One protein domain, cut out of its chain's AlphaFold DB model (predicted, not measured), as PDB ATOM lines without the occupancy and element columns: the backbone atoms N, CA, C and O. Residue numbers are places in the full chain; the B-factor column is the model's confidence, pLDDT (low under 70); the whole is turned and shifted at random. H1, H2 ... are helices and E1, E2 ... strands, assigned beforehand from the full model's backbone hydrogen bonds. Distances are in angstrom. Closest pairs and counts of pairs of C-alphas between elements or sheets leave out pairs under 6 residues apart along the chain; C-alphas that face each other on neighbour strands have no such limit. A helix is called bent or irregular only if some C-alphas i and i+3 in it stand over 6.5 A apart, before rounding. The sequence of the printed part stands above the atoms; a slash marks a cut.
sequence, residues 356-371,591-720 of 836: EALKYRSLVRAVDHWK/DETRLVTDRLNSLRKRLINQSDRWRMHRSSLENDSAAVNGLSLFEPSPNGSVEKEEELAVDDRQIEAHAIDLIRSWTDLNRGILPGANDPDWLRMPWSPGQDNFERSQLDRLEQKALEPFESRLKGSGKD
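What this domain is: This is residues 356 to 371 and 591 to 720 of the 836 residues of an uncharacterized protein of Deinococcus radiophilus (UniProt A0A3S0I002). One long helix, H2, runs most of the length of the model, and H1 lies alongside it, in the middle of a group of shorter helices; H4 and H6 cross H1, while H5 packs on an early part of H2. Beyond the end of H2 a loop holding the short strand E1 lengthens the model, and its residues 627 to 632 stick out. The printed part has 146 residues, with seven named helices and one named strand in the order H1, H2, E1, H3, H4, H5, H6, H7; the class is mostly helix. It is loose, with a radius of gyration of the C-alphas of 18.1 A, and spans 63 by 30 by 23 A.

How they stand to each other: Begin at H1, residues 356 to 371, the hub, touching four helices. It touches H2, residues 591 to 623, at a shallow tilt of 29 degrees, opposite ways; look at the closest C-alphas, Ala 357 and Arg 618, 4.9 A apart. With residues 357 to 358 alone, H1 only just touches H3, residues 641 to 649, with 3 pairs of C-alphas within 8 A, the closest Leu 358 and Val 642 at 6.8 A. H4, residues 652 to 665, touches H1 only just about perpendicular, at 73 degrees, with the C-alphas of Ala 366 and Ala 659 closest at 4.7 A. H5, residues 668 to 673, touches residues 596 to 600 of H2 alone; the C-alphas of Arg 599 and Ile 673 are closest, 5.6 A apart. H6, residues 696 to 705, touches residues 359 to 363 of H1 alone, about perpendicular at 76 degrees, with the C-alphas of Lys 359 and Glu 703 closest at 6.6 A. H7, residues 708 to 715, touches H3, with the C-alphas of Ala 649 and Phe 710 closest at 5.8 A. E1, residues 630 to 632, pairs with no named strand and is apart from H1. In H1 to H6 every O i to N i+4 pair is within hydrogen-bond range; in H7, 2 of 4 are.

Where its parts are: Find C-alpha 356 at (232.359, 147.117, 233.909); from there H1 runs 22.3 A. At C-alpha 591, (195.966, 125.797, 242.650), H2 begins its 47.9 A. Further on, H4 covers 20.1 A and H6 14.2 A. H7 ends at C-alpha 715, (242.513, 142.970, 227.428), and is only just irregular: C-alphas 709 and 712 are 6.7 A apart.

The domain as a whole: Look for the farthest C-alphas at Asp 591 and Gly 630, 65.1 A apart. Residues 372 to 590 are not printed; C-alphas 371 and 591 stand 24.0 A apart across this cut. The link from H5 to H6, residues 674 to 695, is long. The pLDDT is under 70 at residue 712 and residues 714 to 718.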
ATOM      1  N   GLU A 356     233.455 147.243 232.952       86.81
ATOM      2  CA  GLU A 356     232.359 147.117 233.909       86.81
ATOM      3  C   GLU A 356     231.046 147.716 233.373       86.81
ATOM      4  O   GLU A 356     229.978 147.128 233.565       86.81
ATOM      5  N   ALA A 357     231.112 148.830 232.637       90.81
ATOM      6  CA  ALA A 357     229.954 149.394 231.949       90.81
ATOM      7  C   ALA A 357     229.414 148.444 230.865       90.81
ATOM      8  O   ALA A 357     228.211 148.172 230.838       90.81
ATOM      9  N   LEU A 358     230.294 147.874 230.030       91.38
ATOM     10  CA  LEU A 358     229.940 146.927 228.962       91.38
ATOM     11  C   LEU A 358     229.279 145.651 229.500       91.38
ATOM     12  O   LEU A 358     228.280 145.183 228.940       91.38
ATOM     13  N   LYS A 359     229.764 145.136 230.637       91.31
ATOM     14  CA  LYS A 359     229.110 144.046 231.378       91.31
ATOM     15  C   LYS A 359     227.655 144.391 231.684       91.31
ATOM     16  O   LYS A 359     226.746 143.639 231.333       91.31
ATOM     17  N   TYR A 360     227.419 145.518 232.361       92.81
ATOM     18  CA  TYR A 360     226.064 145.903 232.754       92.81
ATOM     19  C   TYR A 360     225.192 146.240 231.543       92.81
ATOM     20  O   TYR A 360     223.998 145.943 231.562       92.81
ATOM     21  N   ARG A 361     225.767 146.783 230.464       93.12
ATOM     22  CA  ARG A 361     225.063 146.987 229.191       93.12
ATOM     23  C   ARG A 361     224.568 145.663 228.609       93.12
ATOM     24  O   ARG A 361     223.390 145.576 228.263       93.12
ATOM     25  N   SER A 362     225.414 144.634 228.604       93.56
ATOM     26  CA  SER A 362     225.074 143.288 228.123       93.56
ATOM     27  C   SER A 362     224.004 142.613 228.981       93.56
ATOM     28  O   SER A 362     223.020 142.103 228.444       93.56
ATOM     29  N   LEU A 363     224.135 142.679 230.311       95.12
ATOM     30  CA  LEU A 363     223.140 142.137 231.246       95.12
ATOM     31  C   LEU A 363     221.772 142.805 231.078       95.12
ATOM     32  O   LEU A 363     220.759 142.119 230.969       95.12
ATOM     33  N   VAL A 364     221.738 144.140 231.026       95.88
ATOM     34  CA  VAL A 364     220.496 144.903 230.842       95.88
ATOM     35  C   VAL A 364     219.857 144.569 229.497       95.88
ATOM     36  O   VAL A 364     218.668 144.265 229.468       95.88
ATOM     37  N   ARG A 365     220.630 144.549 228.400       94.25
ATOM     38  CA  ARG A 365     220.120 144.200 227.062       94.25
ATOM     39  C   ARG A 365     219.496 142.804 227.050       94.25
ATOM     40  O   ARG A 365     218.367 142.659 226.585       94.25
ATOM     41  N   ALA A 366     220.199 141.809 227.595       96.25
ATOM     42  CA  ALA A 366     219.721 140.432 227.623       96.25
ATOM     43  C   ALA A 366     218.440 140.287 228.461       96.25
ATOM     44  O   ALA A 366     217.447 139.731 227.992       96.25
ATOM     45  N   VAL A 367     218.439 140.825 229.684       96.75
ATOM     46  CA  VAL A 367     217.312 140.681 230.616       96.75
ATOM     47  C   VAL A 367     216.094 141.491 230.190       96.75
ATOM     48  O   VAL A 367     214.976 141.003 230.345       96.75
ATOM     49  N   ASP A 368     216.270 142.696 229.649       95.38
ATOM     50  CA  ASP A 368     215.147 143.531 229.214       95.38
ATOM     51  C   ASP A 368     214.399 142.938 228.034       95.38
ATOM     52  O   ASP A 368     213.169 142.972 228.026       95.38
ATOM     53  N   HIS A 369     215.129 142.372 227.072       94.88
ATOM     54  CA  HIS A 369     214.504 141.654 225.977       94.88
ATOM     55  C   HIS A 369     213.760 140.427 226.509       94.88
ATOM     56  O   HIS A 369     212.551 140.313 226.328       94.88
ATOM     57  N   TRP A 370     214.458 139.551 227.230       97.19
ATOM     58  CA  TRP A 370     213.933 138.263 227.678       97.19
ATOM     59  C   TRP A 370     212.732 138.359 228.634       97.19
ATOM     60  O   TRP A 370     211.780 137.589 228.518       97.19
ATOM     61  N   LYS A 371     212.734 139.296 229.593       95.81
ATOM     62  CA  LYS A 371     211.714 139.319 230.661       95.81
ATOM     63  C   LYS A 371     210.322 139.764 230.203       95.81
ATOM     64  O   LYS A 371     209.352 139.506 230.920       95.81
ATOM     65  N   ASP A 591     195.066 125.492 241.538       94.88
ATOM     66  CA  ASP A 591     195.966 125.797 242.650       94.88
ATOM     67  C   ASP A 591     197.448 125.691 242.240       94.88
ATOM     68  O   ASP A 591     198.220 126.609 242.525       94.88
ATOM     69  N   GLU A 592     197.839 124.630 241.525       93.69
ATOM     70  CA  GLU A 592     199.200 124.450 240.992       93.69
ATOM     71  C   GLU A 592     199.587 125.562 240.007       93.69
ATOM     72  O   GLU A 592     200.659 126.166 240.117       93.69
ATOM     73  N   THR A 593     198.691 125.896 239.074       96.19
ATOM     74  CA  THR A 593     198.927 126.963 238.089       96.19
ATOM     75  C   THR A 593     199.085 128.318 238.772       96.19
ATOM     76  O   THR A 593     199.980 129.095 238.416       96.19
ATOM     77  N   ARG A 594     198.271 128.602 239.798       96.31
ATOM     78  CA  ARG A 594     198.376 129.827 240.598       96.31
ATOM     79  C   ARG A 594     199.726 129.916 241.307       96.31
ATOM     80  O   ARG A 594     200.351 130.970 241.260       96.31
ATOM     81  N   LEU A 595     200.209 128.824 241.906       95.00
ATOM     82  CA  LEU A 595     201.518 128.803 242.574       95.00
ATOM     83  C   LEU A 595     202.659 129.163 241.615       95.00
ATOM     84  O   LEU A 595     203.525 129.972 241.953       95.00
ATOM     85  N   VAL A 596     202.651 128.589 240.413       96.31
ATOM     86  CA  VAL A 596     203.665 128.868 239.387       96.31
ATOM     87  C   VAL A 596     203.548 130.307 238.880       96.31
ATOM     88  O   VAL A 596     204.555 131.004 238.756       96.31
ATOM     89  N   THR A 597     202.323 130.785 238.659       97.31
ATOM     90  CA  THR A 597     202.036 132.167 238.245       97.31
ATOM     91  C   THR A 597     202.525 133.182 239.282       97.31
ATOM     92  O   THR A 597     203.155 134.181 238.925       97.31
ATOM     93  N   ASP A 598     202.313 132.924 240.574       96.06
ATOM     94  CA  ASP A 598     202.806 133.771 241.666       96.06
ATOM     95  C   ASP A 598     204.340 133.853 241.668       96.06
ATOM     96  O   ASP A 598     204.913 134.942 241.791       96.06
ATOM     97  N   ARG A 599     205.020 132.714 241.475       96.88
ATOM     98  CA  ARG A 599     206.488 132.657 241.387       96.88
ATOM     99  C   ARG A 599     207.016 133.401 240.165       96.88
ATOM    100  O   ARG A 599     207.956 134.179 240.307       96.88
ATOM    101  N   LEU A 600     206.395 133.237 238.996       97.44
ATOM    102  CA  LEU A 600     206.754 133.972 237.776       97.44
ATOM    103  C   LEU A 600     206.574 135.485 237.949       97.44
ATOM    104  O   LEU A 600     207.447 136.264 237.561       97.44
ATOM    105  N   ASN A 601     205.485 135.914 238.593       96.12
ATOM    106  CA  ASN A 601     205.261 137.321 238.921       96.12
ATOM    107  C   ASN A 601     206.331 137.867 239.877       96.12
ATOM    108  O   ASN A 601     206.826 138.981 239.684       96.12
ATOM    109  N   SER A 602     206.702 137.095 240.901       95.62
ATOM    110  CA  SER A 602     207.777 137.452 241.831       95.62
ATOM    111  C   SER A 602     209.133 137.545 241.126       95.62
ATOM    112  O   SER A 602     209.837 138.547 241.273       95.62
ATOM    113  N   LEU A 603     209.459 136.563 240.278       96.38
ATOM    114  CA  LEU A 603     210.665 136.561 239.453       96.38
ATOM    115  C   LEU A 603     210.721 137.814 238.576       96.38
ATOM    116  O   LEU A 603     211.713 138.536 238.604       96.38
ATOM    117  N   ARG A 604     209.640 138.128 237.855       95.38
ATOM    118  CA  ARG A 604     209.583 139.308 236.983       95.38
ATOM    119  C   ARG A 604     209.789 140.612 237.760       95.38
ATOM    120  O   ARG A 604     210.537 141.470 237.300       95.38
ATOM    121  N   LYS A 605     209.200 140.758 238.955       93.81
ATOM    122  CA  LYS A 605     209.425 141.929 239.830       93.81
ATOM    123  C   LYS A 605     210.893 142.067 240.250       93.81
ATOM    124  O   LYS A 605     211.450 143.161 240.157       93.81
ATOM    125  N   ARG A 606     211.527 140.966 240.661       95.25
ATOM    126  CA  ARG A 606     212.949 140.929 241.042       95.25
ATOM    127  C   ARG A 606     213.870 141.213 239.851       95.25
ATOM    128  O   ARG A 606     214.834 141.956 240.002       95.25
ATOM    129  N   LEU A 607     213.548 140.700 238.660       95.50
ATOM    130  CA  LEU A 607     214.274 140.990 237.417       95.50
ATOM    131  C   LEU A 607     214.192 142.466 237.026       95.50
ATOM    132  O   LEU A 607     215.203 143.041 236.635       95.50
ATOM    133  N   ILE A 608     213.017 143.091 237.159       94.38
ATOM    134  CA  ILE A 608     212.855 144.534 236.928       94.38
ATOM    135  C   ILE A 608     213.758 145.314 237.888       94.38
ATOM    136  O   ILE A 608     214.586 146.097 237.432       94.38
ATOM    137  N   ASN A 609     213.680 145.030 239.193       94.69
ATOM    138  CA  ASN A 609     214.516 145.718 240.179       94.69
ATOM    139  C   ASN A 609     216.017 145.498 239.941       94.69
ATOM    140  O   ASN A 609     216.808 146.426 240.098       94.69
ATOM    141  N   GLN A 610     216.422 144.285 239.563       93.75
ATOM    142  CA  GLN A 610     217.819 143.973 239.284       93.75
ATOM    143  C   GLN A 610     218.322 144.671 238.011       93.75
ATOM    144  O   GLN A 610     219.423 145.221 238.028       93.75
ATOM    145  N   SER A 611     217.512 144.708 236.947       94.31
ATOM    146  CA  SER A 611     217.817 145.461 235.722       94.31
ATOM    147  C   SER A 611     217.959 146.956 236.018       94.31
ATOM    148  O   SER A 611     218.923 147.580 235.579       94.31
ATOM    149  N   ASP A 612     217.092 147.524 236.865       93.56
ATOM    150  CA  ASP A 612     217.202 148.921 237.302       93.56
ATOM    151  C   ASP A 612     218.511 149.198 238.058       93.56
ATOM    152  O   ASP A 612     219.180 150.196 237.781       93.56
ATOM    153  N   ARG A 613     218.938 148.297 238.956       91.44
ATOM    154  CA  ARG A 613     220.247 148.408 239.631       91.44
ATOM    155  C   ARG A 613     221.402 148.390 238.636       91.44
ATOM    156  O   ARG A 613     222.286 149.240 238.714       91.44
ATOM    157  N   TRP A 614     221.390 147.458 237.685       92.62
ATOM    158  CA  TRP A 614     222.419 147.396 236.647       92.62
ATOM    159  C   TRP A 614     222.428 148.645 235.764       92.62
ATOM    160  O   TRP A 614     223.507 149.143 235.454       92.62
ATOM    161  N   ARG A 615     221.265 149.208 235.415       94.31
ATOM    162  CA  ARG A 615     221.179 150.481 234.683       94.31
ATOM    163  C   ARG A 615     221.757 151.646 235.473       94.31
ATOM    164  O   ARG A 615     222.469 152.453 234.886       94.31
ATOM    165  N   MET A 616     221.477 151.738 236.773       91.56
ATOM    166  CA  MET A 616     222.052 152.786 237.624       91.56
ATOM    167  C   MET A 616     223.579 152.679 237.677       91.56
ATOM    168  O   MET A 616     224.261 153.677 237.453       91.56
ATOM    169  N   HIS A 617     224.116 151.471 237.889       88.69
ATOM    170  CA  HIS A 617     225.563 151.243 237.868       88.69
ATOM    171  C   HIS A 617     226.175 151.564 236.503       88.69
ATOM    172  O   HIS A 617     227.142 152.316 236.439       88.69
ATOM    173  N   ARG A 618     225.581 151.069 235.410       91.94
ATOM    174  CA  ARG A 618     226.009 151.383 234.041       91.94
ATOM    175  C   ARG A 618     226.026 152.887 233.789       91.94
ATOM    176  O   ARG A 618     227.024 153.403 233.312       91.94
ATOM    177  N   SER A 619     224.943 153.585 234.133       92.00
ATOM    178  CA  SER A 619     224.812 155.029 233.921       92.00
ATOM    179  C   SER A 619     225.894 155.806 234.664       92.00
ATOM    180  O   SER A 619     226.527 156.677 234.075       92.00
ATOM    181  N   SER A 620     226.154 155.457 235.928       89.50
ATOM    182  CA  SER A 620     227.261 156.045 236.686       89.50
ATOM    183  C   SER A 620     228.592 155.775 235.989       89.50
ATOM    184  O   SER A 620     229.333 156.720 235.761       89.50
ATOM    185  N   LEU A 621     228.873 154.535 235.566       89.88
ATOM    186  CA  LEU A 621     230.127 154.150 234.899       89.88
ATOM    187  C   LEU A 621     230.330 154.802 233.515       89.88
ATOM    188  O   LEU A 621     231.463 155.079 233.122       89.88
ATOM    189  N   GLU A 622     229.256 155.063 232.778       91.56
ATOM    190  CA  GLU A 622     229.302 155.691 231.452       91.56
ATOM    191  C   GLU A 622     229.409 157.216 231.510       91.56
ATOM    192  O   GLU A 622     229.979 157.809 230.599       91.56
ATOM    193  N   ASN A 623     228.868 157.853 232.554       89.94
ATOM    194  CA  ASN A 623     228.682 159.307 232.570       89.94
ATOM    195  C   ASN A 623     229.561 160.041 233.580       89.94
ATOM    196  O   ASN A 623     229.960 161.174 233.304       89.94
ATOM    197  N   ASP A 624     229.882 159.438 234.729       86.50
ATOM    198  CA  ASP A 624     230.723 160.139 235.701       86.50
ATOM    199  C   ASP A 624     232.141 160.297 235.132       86.50
ATOM    200  O   ASP A 624     232.621 159.454 234.364       86.50
ATOM    201  N   SER A 625     232.819 161.373 235.524       77.00
ATOM    202  CA  SER A 625     234.211 161.649 235.161       77.00
ATOM    203  C   SER A 625     235.004 162.029 236.408       77.00
ATOM    204  O   SER A 625     234.493 162.720 237.287       77.00
ATOM    205  N   ALA A 626     236.250 161.562 236.501       73.94
ATOM    206  CA  ALA A 626     237.159 161.980 237.562       73.94
ATOM    207  C   ALA A 626     237.874 163.283 237.176       73.94
ATOM    208  O   ALA A 626     238.339 163.445 236.043       73.94
ATOM    209  N   ALA A 627     238.008 164.198 238.138       76.44
ATOM    210  CA  ALA A 627     238.843 165.384 238.000       76.44
ATOM    211  C   ALA A 627     240.324 164.984 238.087       76.44
ATOM    212  O   ALA A 627     240.904 164.945 239.167       76.44
ATOM    213  N   VAL A 628     240.918 164.657 236.941       84.06
ATOM    214  CA  VAL A 628     242.329 164.268 236.832       84.06
ATOM    215  C   VAL A 628     243.181 165.491 236.514       84.06
ATOM    216  O   VAL A 628     242.894 166.234 235.563       84.06
ATOM    217  N   ASN A 629     244.278 165.690 237.244       89.50
ATOM    218  CA  ASN A 629     245.280 166.669 236.849       89.50
ATOM    219  C   ASN A 629     246.080 166.131 235.654       89.50
ATOM    220  O   ASN A 629     247.033 165.370 235.812       89.50
ATOM    221  N   GLY A 630     245.650 166.488 234.443       90.44
ATOM    222  CA  GLY A 630     246.268 166.017 233.206       90.44
ATOM    223  C   GLY A 630     245.271 165.877 232.063       90.44
ATOM    224  O   GLY A 630     244.557 166.839 231.747       90.44
ATOM    225  N   LEU A 631     245.258 164.700 231.439       90.94
ATOM    226  CA  LEU A 631     244.409 164.336 230.308       90.94
ATOM    227  C   LEU A 631     243.738 162.981 230.566       90.94
ATOM    228  O   LEU A 631     244.390 161.940 230.557       90.94
ATOM    229  N   SER A 632     242.418 162.985 230.732       90.69
ATOM    230  CA  SER A 632     241.632 161.754 230.667       90.69
ATOM    231  C   SER A 632     241.204 161.514 229.223       90.69
ATOM    232  O   SER A 632     240.633 162.399 228.587       90.69
ATOM    233  N   LEU A 633     241.476 160.320 228.702       89.31
ATOM    234  CA  LEU A 633     240.971 159.863 227.406       89.31
ATOM    235  C   LEU A 633     239.587 159.214 227.528       89.31
ATOM    236  O   LEU A 633     239.130 158.557 226.597       89.31
ATOM    237  N   PHE A 634     238.917 159.375 228.668       90.00
ATOM    238  CA  PHE A 634     237.532 158.971 228.836       90.00
ATOM    239  C   PHE A 634     236.584 160.046 228.308       90.00
ATOM    240  O   PHE A 634     236.730 161.228 228.605       90.00
ATOM    241  N   GLU A 635     235.585 159.616 227.553       90.38
ATOM    242  CA  GLU A 635     234.506 160.467 227.055       90.38
ATOM    243  C   GLU A 635     233.181 159.900 227.561       90.38
ATOM    244  O   GLU A 635     232.932 158.712 227.320       90.38
ATOM    245  N   PRO A 636     232.355 160.701 228.255       90.75
ATOM    246  CA  PRO A 636     231.052 160.252 228.718       90.75
ATOM    247  C   PRO A 636     230.072 160.078 227.550       90.75
ATOM    248  O   PRO A 636     230.278 160.621 226.464       90.75
ATOM    249  N   SER A 637     229.003 159.317 227.774       86.31
ATOM    250  CA  SER A 637     227.925 159.130 226.793       86.31
ATOM    251  C   SER A 637     227.152 160.434 226.504       86.31
ATOM    252  O   SER A 637     227.088 161.314 227.368       86.31
ATOM    253  N   PRO A 638     226.497 160.566 225.326       85.62
ATOM    254  CA  PRO A 638     226.431 159.619 224.198       85.62
ATOM    255  C   PRO A 638     227.659 159.683 223.266       85.62
ATOM    256  O   PRO A 638     228.343 160.703 223.217       85.62
ATOM    257  N   ASN A 639     227.908 158.624 222.481       83.75
ATOM    258  CA  ASN A 639     229.087 158.469 221.610       83.75
ATOM    259  C   ASN A 639     230.422 158.519 222.378       83.75
ATOM    260  O   ASN A 639     231.449 158.976 221.860       83.75
ATOM    261  N   GLY A 640     230.381 158.073 223.635       88.44
ATOM    262  CA  GLY A 640     231.498 158.089 224.569       88.44
ATOM    263  C   GLY A 640     232.472 156.926 224.373       88.44
ATOM    264  O   GLY A 640     232.405 156.156 223.415       88.44
ATOM    265  N   SER A 641     233.393 156.767 225.320       89.81
ATOM    266  CA  SER A 641     234.421 155.718 225.260       89.81
ATOM    267  C   SER A 641     233.851 154.306 225.389       89.81
ATOM    268  O   SER A 641     234.379 153.396 224.765       89.81
ATOM    269  N   VAL A 642     232.771 154.119 226.157       91.31
ATOM    270  CA  VAL A 642     232.138 152.801 226.330       91.31
ATOM    271  C   VAL A 642     231.540 152.298 225.018       91.31
ATOM    272  O   VAL A 642     231.811 151.174 224.614       91.31
ATOM    273  N   GLU A 643     230.783 153.146 224.325       90.62
ATOM    274  CA  GLU A 643     230.153 152.815 223.044       90.62
ATOM    275  C   GLU A 643     231.189 152.491 221.964       90.62
ATOM    276  O   GLU A 643     231.097 151.454 221.314       90.62
ATOM    277  N   LYS A 644     232.249 153.303 221.865       88.00
ATOM    278  CA  LYS A 644     233.354 153.062 220.926       88.00
ATOM    279  C   LYS A 644     234.053 151.723 221.169       88.00
ATOM    280  O   LYS A 644     234.371 151.022 220.213       88.00
ATOM    281  N   GLU A 645     234.311 151.352 222.424       87.81
ATOM    282  CA  GLU A 645     234.949 150.060 222.714       87.81
ATOM    283  C   GLU A 645     233.992 148.874 222.501       87.81
ATOM    284  O   GLU A 645     234.461 147.799 222.134       87.81
ATOM    285  N   GLU A 646     232.674 149.048 222.665       90.50
ATOM    286  CA  GLU A 646     231.685 148.019 222.306       90.50
ATOM    287  C   GLU A 646     231.698 147.736 220.803       90.50
ATOM    288  O   GLU A 646     231.854 146.583 220.409       90.50
ATOM    289  N   GLU A 647     231.610 148.785 219.977       88.56
ATOM    290  CA  GLU A 647     231.599 148.690 218.509       88.56
ATOM    291  C   GLU A 647     232.868 148.027 217.956       88.56
ATOM    292  O   GLU A 647     232.832 147.312 216.955       88.56
ATOM    293  N   LEU A 648     234.009 148.242 218.620       84.44
ATOM    294  CA  LEU A 648     235.269 147.579 218.285       84.44
ATOM    295  C   LEU A 648     235.302 146.117 218.748       84.44
ATOM    296  O   LEU A 648     235.947 145.274 218.114       84.44
ATOM    297  N   ALA A 649     234.662 145.811 219.876       85.56
ATOM    298  CA  ALA A 649     234.723 144.498 220.494       85.56
ATOM    299  C   ALA A 649     233.708 143.513 219.912       85.56
ATOM    300  O   ALA A 649     234.037 142.334 219.813       85.56
ATOM    301  N   VAL A 650     232.515 143.938 219.510       88.62
ATOM    302  CA  VAL A 650     231.426 143.031 219.119       88.62
ATOM    303  C   VAL A 650     230.538 143.647 218.041       88.62
ATOM    304  O   VAL A 650     230.288 144.846 218.039       88.62
ATOM    305  N   ASP A 651     230.039 142.810 217.130       90.56
ATOM    306  CA  ASP A 651     228.958 143.192 216.214       90.56
ATOM    307  C   ASP A 651     227.573 142.820 216.775       90.56
ATOM    308  O   ASP A 651     227.454 142.046 217.729       90.56
ATOM    309  N   ASP A 652     226.502 143.335 216.163       88.38
ATOM    310  CA  ASP A 652     225.127 143.093 216.623       88.38
ATOM    311  C   ASP A 652     224.750 141.608 216.717       88.38
ATOM    312  O   ASP A 652     224.031 141.215 217.641       88.38
ATOM    313  N   ARG A 653     225.254 140.765 215.804       91.38
ATOM    314  CA  ARG A 653     224.964 139.322 215.810       91.38
ATOM    315  C   ARG A 653     225.667 138.632 216.970       91.38
ATOM    316  O   ARG A 653     225.088 137.743 217.592       91.38
ATOM    317  N   GLN A 654     226.903 139.025 217.260       91.44
ATOM    318  CA  GLN A 654     227.661 138.517 218.401       91.44
ATOM    319  C   GLN A 654     227.015 138.933 219.724       91.44
ATOM    320  O   GLN A 654     226.919 138.102 220.629       91.44
ATOM    321  N   ILE A 655     226.526 140.175 219.822       89.62
ATOM    322  CA  ILE A 655     225.819 140.652 221.016       89.62
ATOM    323  C   ILE A 655     224.546 139.832 221.251       89.62
ATOM    324  O   ILE A 655     224.303 139.378 222.368       89.62
ATOM    325  N   GLU A 656     223.742 139.614 220.210       92.50
ATOM    326  CA  GLU A 656     222.502 138.842 220.318       92.50
ATOM    327  C   GLU A 656     222.766 137.369 220.663       92.50
ATOM    328  O   GLU A 656     222.169 136.835 221.598       92.50
ATOM    329  N   ALA A 657     223.726 136.727 219.989       94.50
ATOM    330  CA  ALA A 657     224.119 135.352 220.294       94.50
ATOM    331  C   ALA A 657     224.602 135.197 221.748       94.50
ATOM    332  O   ALA A 657     224.263 134.217 222.416       94.50
ATOM    333  N   HIS A 658     225.357 136.174 222.254       94.56
ATOM    334  CA  HIS A 658     225.816 136.170 223.638       94.56
ATOM    335  C   HIS A 658     224.676 136.427 224.635       94.56
ATOM    336  O   HIS A 658     224.620 135.771 225.672       94.56
ATOM    337  N   ALA A 659     223.721 137.306 224.318       95.44
ATOM    338  CA  ALA A 659     222.533 137.525 225.144       95.44
ATOM    339  C   ALA A 659     221.699 136.240 225.309       95.44
ATOM    340  O   ALA A 659     221.273 135.920 226.422       95.44
ATOM    341  N   ILE A 660     221.537 135.458 224.235       96.44
ATOM    342  CA  ILE A 660     220.880 134.141 224.282       96.44
ATOM    343  C   ILE A 660     221.622 133.199 225.239       96.44
ATOM    344  O   ILE A 660     221.006 132.533 226.076       96.44
ATOM    345  N   ASP A 661     222.947 133.135 225.126       96.06
ATOM    346  CA  ASP A 661     223.778 132.253 225.945       96.06
ATOM    347  C   ASP A 661     223.840 132.689 227.427       96.06
ATOM    348  O   ASP A 661     223.885 131.846 228.332       96.06
ATOM    349  N   LEU A 662     223.765 133.997 227.698       95.62
ATOM    350  CA  LEU A 662     223.619 134.552 229.045       95.62
ATOM    351  C   LEU A 662     222.335 134.054 229.711       95.62
ATOM    352  O   LEU A 662     222.406 133.462 230.790       95.62
ATOM    353  N   ILE A 663     221.181 134.216 229.057       97.12
ATOM    354  CA  ILE A 663     219.893 133.773 229.612       97.12
ATOM    355  C   ILE A 663     219.873 132.258 229.830       97.12
ATOM    356  O   ILE A 663     219.505 131.799 230.912       97.12
ATOM    357  N   ARG A 664     220.355 131.472 228.860       96.44
ATOM    358  CA  ARG A 664     220.420 130.004 228.979       96.44
ATOM    359  C   ARG A 664     221.284 129.523 230.142       96.44
ATOM    360  O   ARG A 664     221.037 128.443 230.673       96.44
ATOM    361  N   SER A 665     222.282 130.305 230.549       95.56
ATOM    362  CA  SER A 665     223.156 129.942 231.668       95.56
ATOM    363  C   SER A 665     222.507 130.086 233.045       95.56
ATOM    364  O   SER A 665     222.999 129.493 234.008       95.56
ATOM    365  N   TRP A 666     221.382 130.802 233.158       95.19
ATOM    366  CA  TRP A 666     220.715 131.078 234.433       95.19
ATOM    367  C   TRP A 666     219.812 129.928 234.914       95.19
ATOM    368  O   TRP A 666     218.660 130.112 235.306       95.19
ATOM    369  N   THR A 667     220.351 128.709 234.890       93.00
ATOM    370  CA  THR A 667     219.617 127.457 235.161       93.00
ATOM    371  C   THR A 667     218.981 127.376 236.555       93.00
ATOM    372  O   THR A 667     217.991 126.667 236.737       93.00
ATOM    373  N   ASP A 668     219.486 128.145 237.525       91.62
ATOM    374  CA  ASP A 668     218.935 128.235 238.883       91.62
ATOM    375  C   ASP A 668     217.472 128.720 238.910       91.62
ATOM    376  O   ASP A 668     216.712 128.369 239.817       91.62
ATOM    377  N   LEU A 669     217.035 129.478 237.897       94.19
ATOM    378  CA  LEU A 669     215.669 130.002 237.829       94.19
ATOM    379  C   LEU A 669     214.609 128.912 237.658       94.19
ATOM    380  O   LEU A 669     213.528 129.042 238.237       94.19
ATOM    381  N   ASN A 670     214.911 127.821 236.944       93.38
ATOM    382  CA  ASN A 670     213.964 126.710 236.787       93.38
ATOM    383  C   ASN A 670     213.624 126.101 238.155       93.38
ATOM    384  O   ASN A 670     212.451 125.875 238.453       93.38
ATOM    385  N   ARG A 671     214.632 125.928 239.026       91.19
ATOM    386  CA  ARG A 671     214.440 125.449 240.407       91.19
ATOM    387  C   ARG A 671     213.703 126.461 241.282       91.19
ATOM    388  O   ARG A 671     212.995 126.066 242.196       91.19
ATOM    389  N   GLY A 672     213.837 127.757 241.002       92.12
ATOM    390  CA  GLY A 672     213.049 128.789 241.676       92.12
ATOM    391  C   GLY A 672     211.557 128.713 241.338       92.12
ATOM    392  O   GLY A 672     210.720 128.820 242.232       92.12
ATOM    393  N   ILE A 673     211.206 128.527 240.060       95.50
ATOM    394  CA  ILE A 673     209.804 128.456 239.604       95.50
ATOM    395  C   ILE A 673     209.150 127.119 239.983       95.50
ATOM    396  O   ILE A 673     207.981 127.085 240.385       95.50
ATOM    397  N   LEU A 674     209.906 126.024 239.889       92.75
ATOM    398  CA  LEU A 674     209.467 124.668 240.210       92.75
ATOM    399  C   LEU A 674     210.430 124.031 241.224       92.75
ATOM    400  O   LEU A 674     211.252 123.192 240.844       92.75
ATOM    401  N   PRO A 675     210.349 124.427 242.508       91.50
ATOM    402  CA  PRO A 675     211.198 123.870 243.552       91.50
ATOM    403  C   PRO A 675     210.904 122.383 243.770       91.50
ATOM    404  O   PRO A 675     209.755 121.936 243.692       91.50
ATOM    405  N   GLY A 676     211.945 121.604 244.064       87.25
ATOM    406  CA  GLY A 676     211.800 120.245 244.572       87.25
ATOM    407  C   GLY A 676     211.177 120.221 245.972       87.25
ATOM    408  O   GLY A 676     211.094 121.238 246.655       87.25
ATOM    409  N   ALA A 677     210.776 119.036 246.442       83.88
ATOM    410  CA  ALA A 677     210.079 118.875 247.726       83.88
ATOM    411  C   ALA A 677     210.848 119.426 248.947       83.88
ATOM    412  O   ALA A 677     210.230 119.786 249.944       83.88
ATOM    413  N   ASN A 678     212.181 119.487 248.859       86.31
ATOM    414  CA  ASN A 678     213.063 119.978 249.921       86.31
ATOM    415  C   ASN A 678     213.712 121.332 249.588       86.31
ATOM    416  O   ASN A 678     214.510 121.826 250.386       86.31
ATOM    417  N   ASP A 679     213.416 121.914 248.424       84.50
ATOM    418  CA  ASP A 679     214.025 123.173 248.006       84.50
ATOM    419  C   ASP A 679     213.285 124.360 248.652       84.50
ATOM    420  O   ASP A 679     212.055 124.344 248.765       84.50
ATOM    421  N   PRO A 680     213.997 125.418 249.078       85.56
ATOM    422  CA  PRO A 680     213.357 126.608 249.617       85.56
ATOM    423  C   PRO A 680     212.569 127.348 248.526       85.56
ATOM    424  O   PRO A 680     213.117 127.719 247.488       85.56
ATOM    425  N   ASP A 681     211.293 127.643 248.788       90.25
ATOM    426  CA  ASP A 681     210.418 128.404 247.878       90.25
ATOM    427  C   ASP A 681     210.658 129.921 247.998       90.25
ATOM    428  O   ASP A 681     209.801 130.713 248.401       90.25
ATOM    429  N   TRP A 682     211.888 130.331 247.694       91.38
ATOM    430  CA  TRP A 682     212.378 131.693 247.905       91.38
ATOM    431  C   TRP A 682     211.635 132.747 247.067       91.38
ATOM    432  O   TRP A 682     211.572 133.912 247.467       91.38
ATOM    433  N   LEU A 683     211.024 132.362 245.941       93.62
ATOM    434  CA  LEU A 683     210.221 133.270 245.116       93.62
ATOM    435  C   LEU A 683     208.875 133.629 245.751       93.62
ATOM    436  O   LEU A 683     208.336 134.690 245.439       93.62
ATOM    437  N   ARG A 684     208.344 132.811 246.665       92.19
ATOM    438  CA  ARG A 684     207.120 133.140 247.416       92.19
ATOM    439  C   ARG A 684     207.389 133.820 248.755       92.19
ATOM    440  O   ARG A 684     206.454 134.324 249.375       92.19
ATOM    441  N   MET A 685     208.645 133.863 249.194       88.75
ATOM    442  CA  MET A 685     209.031 134.601 250.393       88.75
ATOM    443  C   MET A 685     208.797 136.108 250.198       88.75
ATOM    444  O   MET A 685     208.992 136.616 249.087       88.75
ATOM    445  N   PRO A 686     208.413 136.846 251.259       85.56
ATOM    446  CA  PRO A 686     208.307 138.297 251.200       85.56
ATOM    447  C   PRO A 686     209.610 138.915 250.692       85.56
ATOM    448  O   PRO A 686     210.690 138.596 251.184       85.56
ATOM    449  N   TRP A 687     209.499 139.811 249.717       90.38
ATOM    450  CA  TRP A 687     210.624 140.553 249.161       90.38
ATOM    451  C   TRP A 687     210.263 142.026 249.072       90.38
ATOM    452  O   TRP A 687     209.138 142.375 248.704       90.38
ATOM    453  N   SER A 688     211.216 142.881 249.428       84.44
ATOM    454  CA  SER A 688     211.073 144.334 249.355       84.44
ATOM    455  C   SER A 688     212.165 144.950 248.480       84.44
ATOM    456  O   SER A 688     213.306 144.474 248.506       84.44
ATOM    457  N   PRO A 689     211.863 146.043 247.752       77.12
ATOM    458  CA  PRO A 689     212.880 146.828 247.066       77.12
ATOM    459  C   PRO A 689     214.017 147.203 248.025       77.12
ATOM    460  O   PRO A 689     213.771 147.694 249.123       77.12
ATOM    461  N   GLY A 690     215.258 146.940 247.617       71.81
ATOM    462  CA  GLY A 690     216.458 147.150 248.438       71.81
ATOM    463  C   GLY A 690     217.093 145.859 248.964       71.81
ATOM    464  O   GLY A 690     218.307 145.819 249.123       71.81
ATOM    465  N   GLN A 691     216.330 144.771 249.113       81.50
ATOM    466  CA  GLN A 691     216.888 143.445 249.420       81.50
ATOM    467  C   GLN A 691     217.552 142.810 248.194       81.50
ATOM    468  O   GLN A 691     217.271 143.205 247.058       81.50
ATOM    469  N   ASP A 692     218.412 141.816 248.403       81.00
ATOM    470  CA  ASP A 692     219.012 141.063 247.303       81.00
ATOM    471  C   ASP A 692     217.936 140.354 246.474       81.00
ATOM    472  O   ASP A 692     217.057 139.657 246.988       81.00
ATOM    473  N   ASN A 693     217.980 140.582 245.161       87.19
ATOM    474  CA  ASN A 693     217.007 140.021 244.226       87.19
ATOM    475  C   ASN A 693     217.231 138.522 244.013       87.19
ATOM    476  O   ASN A 693     216.263 137.767 243.893       87.19
ATOM    477  N   PHE A 694     218.503 138.128 243.998       91.12
ATOM    478  CA  PHE A 694     219.012 136.798 243.693       91.12
ATOM    479  C   PHE A 694     220.207 136.502 244.596       91.12
ATOM    480  O   PHE A 694     220.848 137.424 245.102       91.12
ATOM    481  N   GLU A 695     220.536 135.225 244.766       88.38
ATOM    482  CA  GLU A 695     221.760 134.840 245.468       88.38
ATOM    483  C   GLU A 695     222.991 135.419 244.762       88.38
ATOM    484  O   GLU A 695     223.104 135.359 243.532       88.38
ATOM    485  N   ARG A 696     223.951 135.940 245.536       84.38
ATOM    486  CA  ARG A 696     225.131 136.608 244.968       84.38
ATOM    487  C   ARG A 696     225.927 135.699 244.031       84.38
ATOM    488  O   ARG A 696     226.320 136.150 242.964       84.38
ATOM    489  N   SER A 697     226.052 134.411 244.351       84.62
ATOM    490  CA  SER A 697     226.741 133.434 243.497       84.62
ATOM    491  C   SER A 697     226.100 133.249 242.121       84.62
ATOM    492  O   SER A 697     226.798 132.901 241.172       84.62
ATOM    493  N   GLN A 698     224.783 133.450 241.994       89.19
ATOM    494  CA  GLN A 698     224.108 133.411 240.693       89.19
ATOM    495  C   GLN A 698     224.461 134.659 239.878       89.19
ATOM    496  O   GLN A 698     224.815 134.556 238.706       89.19
ATOM    497  N   LEU A 699     224.425 135.830 240.526       88.25
ATOM    498  CA  LEU A 699     224.797 137.097 239.901       88.25
ATOM    499  C   LEU A 699     226.270 137.116 239.485       88.25
ATOM    500  O   LEU A 699     226.559 137.554 238.381       88.25
ATOM    501  N   ASP A 700     227.181 136.592 240.307       83.94
ATOM    502  CA  ASP A 700     228.611 136.518 239.986       83.94
ATOM    503  C   ASP A 700     228.871 135.699 238.714       83.94
ATOM    504  O   ASP A 700     229.616 136.148 237.844       83.94
ATOM    505  N   ARG A 701     228.212 134.540 238.557       86.44
ATOM    506  CA  ARG A 701     228.328 133.713 237.340       86.44
ATOM    507  C   ARG A 701     227.842 134.452 236.094       86.44
ATOM    508  O   ARG A 701     228.495 134.390 235.056       86.44
ATOM    509  N   LEU A 702     226.714 135.156 236.193       89.62
ATOM    510  CA  LEU A 702     226.165 135.940 235.081       89.62
ATOM    511  C   LEU A 702     227.038 137.143 234.738       89.62
ATOM    512  O   LEU A 702     227.283 137.413 233.567       89.62
ATOM    513  N   GLU A 703     227.506 137.861 235.757       87.69
ATOM    514  CA  GLU A 703     228.391 139.011 235.611       87.69
ATOM    515  C   GLU A 703     229.719 138.613 234.954       87.69
ATOM    516  O   GLU A 703     230.169 139.313 234.048       87.69
ATOM    517  N   GLN A 704     230.301 137.475 235.350       84.94
ATOM    518  CA  GLN A 704     231.503 136.923 234.727       84.94
ATOM    519  C   GLN A 704     231.254 136.553 233.262       84.94
ATOM    520  O   GLN A 704     232.028 136.939 232.389       84.94
ATOM    521  N   LYS A 705     230.149 135.852 232.983       88.81
ATOM    522  CA  LYS A 705     229.799 135.456 231.618       88.81
ATOM    523  C   LYS A 705     229.587 136.675 230.714       88.81
ATOM    524  O   LYS A 705     230.076 136.691 229.593       88.81
ATOM    525  N   ALA A 706     228.956 137.731 231.229       91.19
ATOM    526  CA  ALA A 706     228.679 138.961 230.483       91.19
ATOM    527  C   ALA A 706     229.938 139.748 230.074       91.19
ATOM    528  O   ALA A 706     229.847 140.651 229.241       91.19
ATOM    529  N   LEU A 707     231.108 139.434 230.644       86.62
ATOM    530  CA  LEU A 707     232.386 140.021 230.240       86.62
ATOM    531  C   LEU A 707     233.093 139.270 229.110       86.62
ATOM    532  O   LEU A 707     233.942 139.868 228.444       86.62
ATOM    533  N   GLU A 708     232.776 137.994 228.881       86.56
ATOM    534  CA  GLU A 708     233.491 137.121 227.938       86.56
ATOM    535  C   GLU A 708     233.688 137.727 226.532       86.56
ATOM    536  O   GLU A 708     234.801 137.614 225.997       86.56
ATOM    537  N   PRO A 709     232.695 138.420 225.924       87.06
ATOM    538  CA  PRO A 709     232.863 138.997 224.588       87.06
ATOM    539  C   PRO A 709     233.924 140.100 224.542       87.06
ATOM    540  O   PRO A 709     234.581 140.304 223.520       87.06
ATOM    541  N   PHE A 710     234.102 140.803 225.659       85.69
ATOM    542  CA  PHE A 710     234.953 141.980 225.760       85.69
ATOM    543  C   PHE A 710     236.348 141.633 226.265       85.69
ATOM    544  O   PHE A 710     237.328 142.226 225.821       85.69
ATOM    545  N   GLU A 711     236.462 140.660 227.170       74.19
ATOM    546  CA  GLU A 711     237.712 140.371 227.869       74.19
ATOM    547  C   GLU A 711     238.837 139.980 226.901       74.19
ATOM    548  O   GLU A 711     239.923 140.562 226.941       74.19
ATOM    549  N   SER A 712     238.563 139.054 225.977       67.38
ATOM    550  CA  SER A 712     239.568 138.560 225.026       67.38
ATOM    551  C   SER A 712     240.059 139.635 224.050       67.38
ATOM    552  O   SER A 712     241.247 139.671 223.730       67.38
ATOM    553  N   ARG A 713     239.178 140.539 223.601       71.19
ATOM    554  CA  ARG A 713     239.513 141.587 222.624       71.19
ATOM    555  C   ARG A 713     240.076 142.839 223.280       71.19
ATOM    556  O   ARG A 713     241.071 143.361 222.795       71.19
ATOM    557  N   LEU A 714     239.506 143.302 224.389       69.56
ATOM    558  CA  LEU A 714     239.924 144.553 225.023       69.56
ATOM    559  C   LEU A 714     241.171 144.370 225.896       69.56
ATOM    560  O   LEU A 714     242.113 145.150 225.735       69.56
ATOM    561  N   LYS A 715     241.260 143.302 226.713       62.47
ATOM    562  CA  LYS A 715     242.513 142.970 227.428       62.47
ATOM    563  C   LYS A 715     243.576 142.411 226.478       62.47
ATOM    564  O   LYS A 715     244.757 142.714 226.631       62.47
ATOM    565  N   GLY A 716     243.167 141.616 225.485       52.31
ATOM    566  CA  GLY A 716     244.073 141.001 224.507       52.31
ATOM    567  C   GLY A 716     244.543 141.928 223.385       52.31
ATOM    568  O   GLY A 716     245.521 141.594 222.718       52.31
ATOM    569  N   SER A 717     243.919 143.102 223.198       60.56
ATOM    570  CA  SER A 717     244.346 144.091 222.192       60.56
ATOM    571  C   SER A 717     245.807 144.512 222.358       60.56
ATOM    572  O   SER A 717     246.438 144.935 221.391       60.56
ATOM    573  N   GLY A 718     246.343 144.428 223.583       61.31
ATOM    574  CA  GLY A 718     247.700 144.861 223.910       61.31
ATOM    575  C   GLY A 718     247.935 146.361 223.702       61.31
ATOM    576  O   GLY A 718     249.084 146.795 223.796       61.31
ATOM    577  N   LYS A 719     246.877 147.138 223.415       73.88
ATOM    578  CA  LYS A 719     246.946 148.580 223.183       73.88
ATOM    579  C   LYS A 719     247.104 149.293 224.513       73.88
ATOM    580  O   LYS A 719     246.169 149.352 225.311       73.88
ATOM    581  N   ASP A 720     248.294 149.827 224.732       81.69
ATOM    582  CA  ASP A 720     248.559 150.737 225.837       81.69
ATOM    583  C   ASP A 720     247.937 152.122 225.591       81.69
ATOM    584  O   ASP A 720     247.427 152.447 224.511       81.69
TER     585      ASP A 720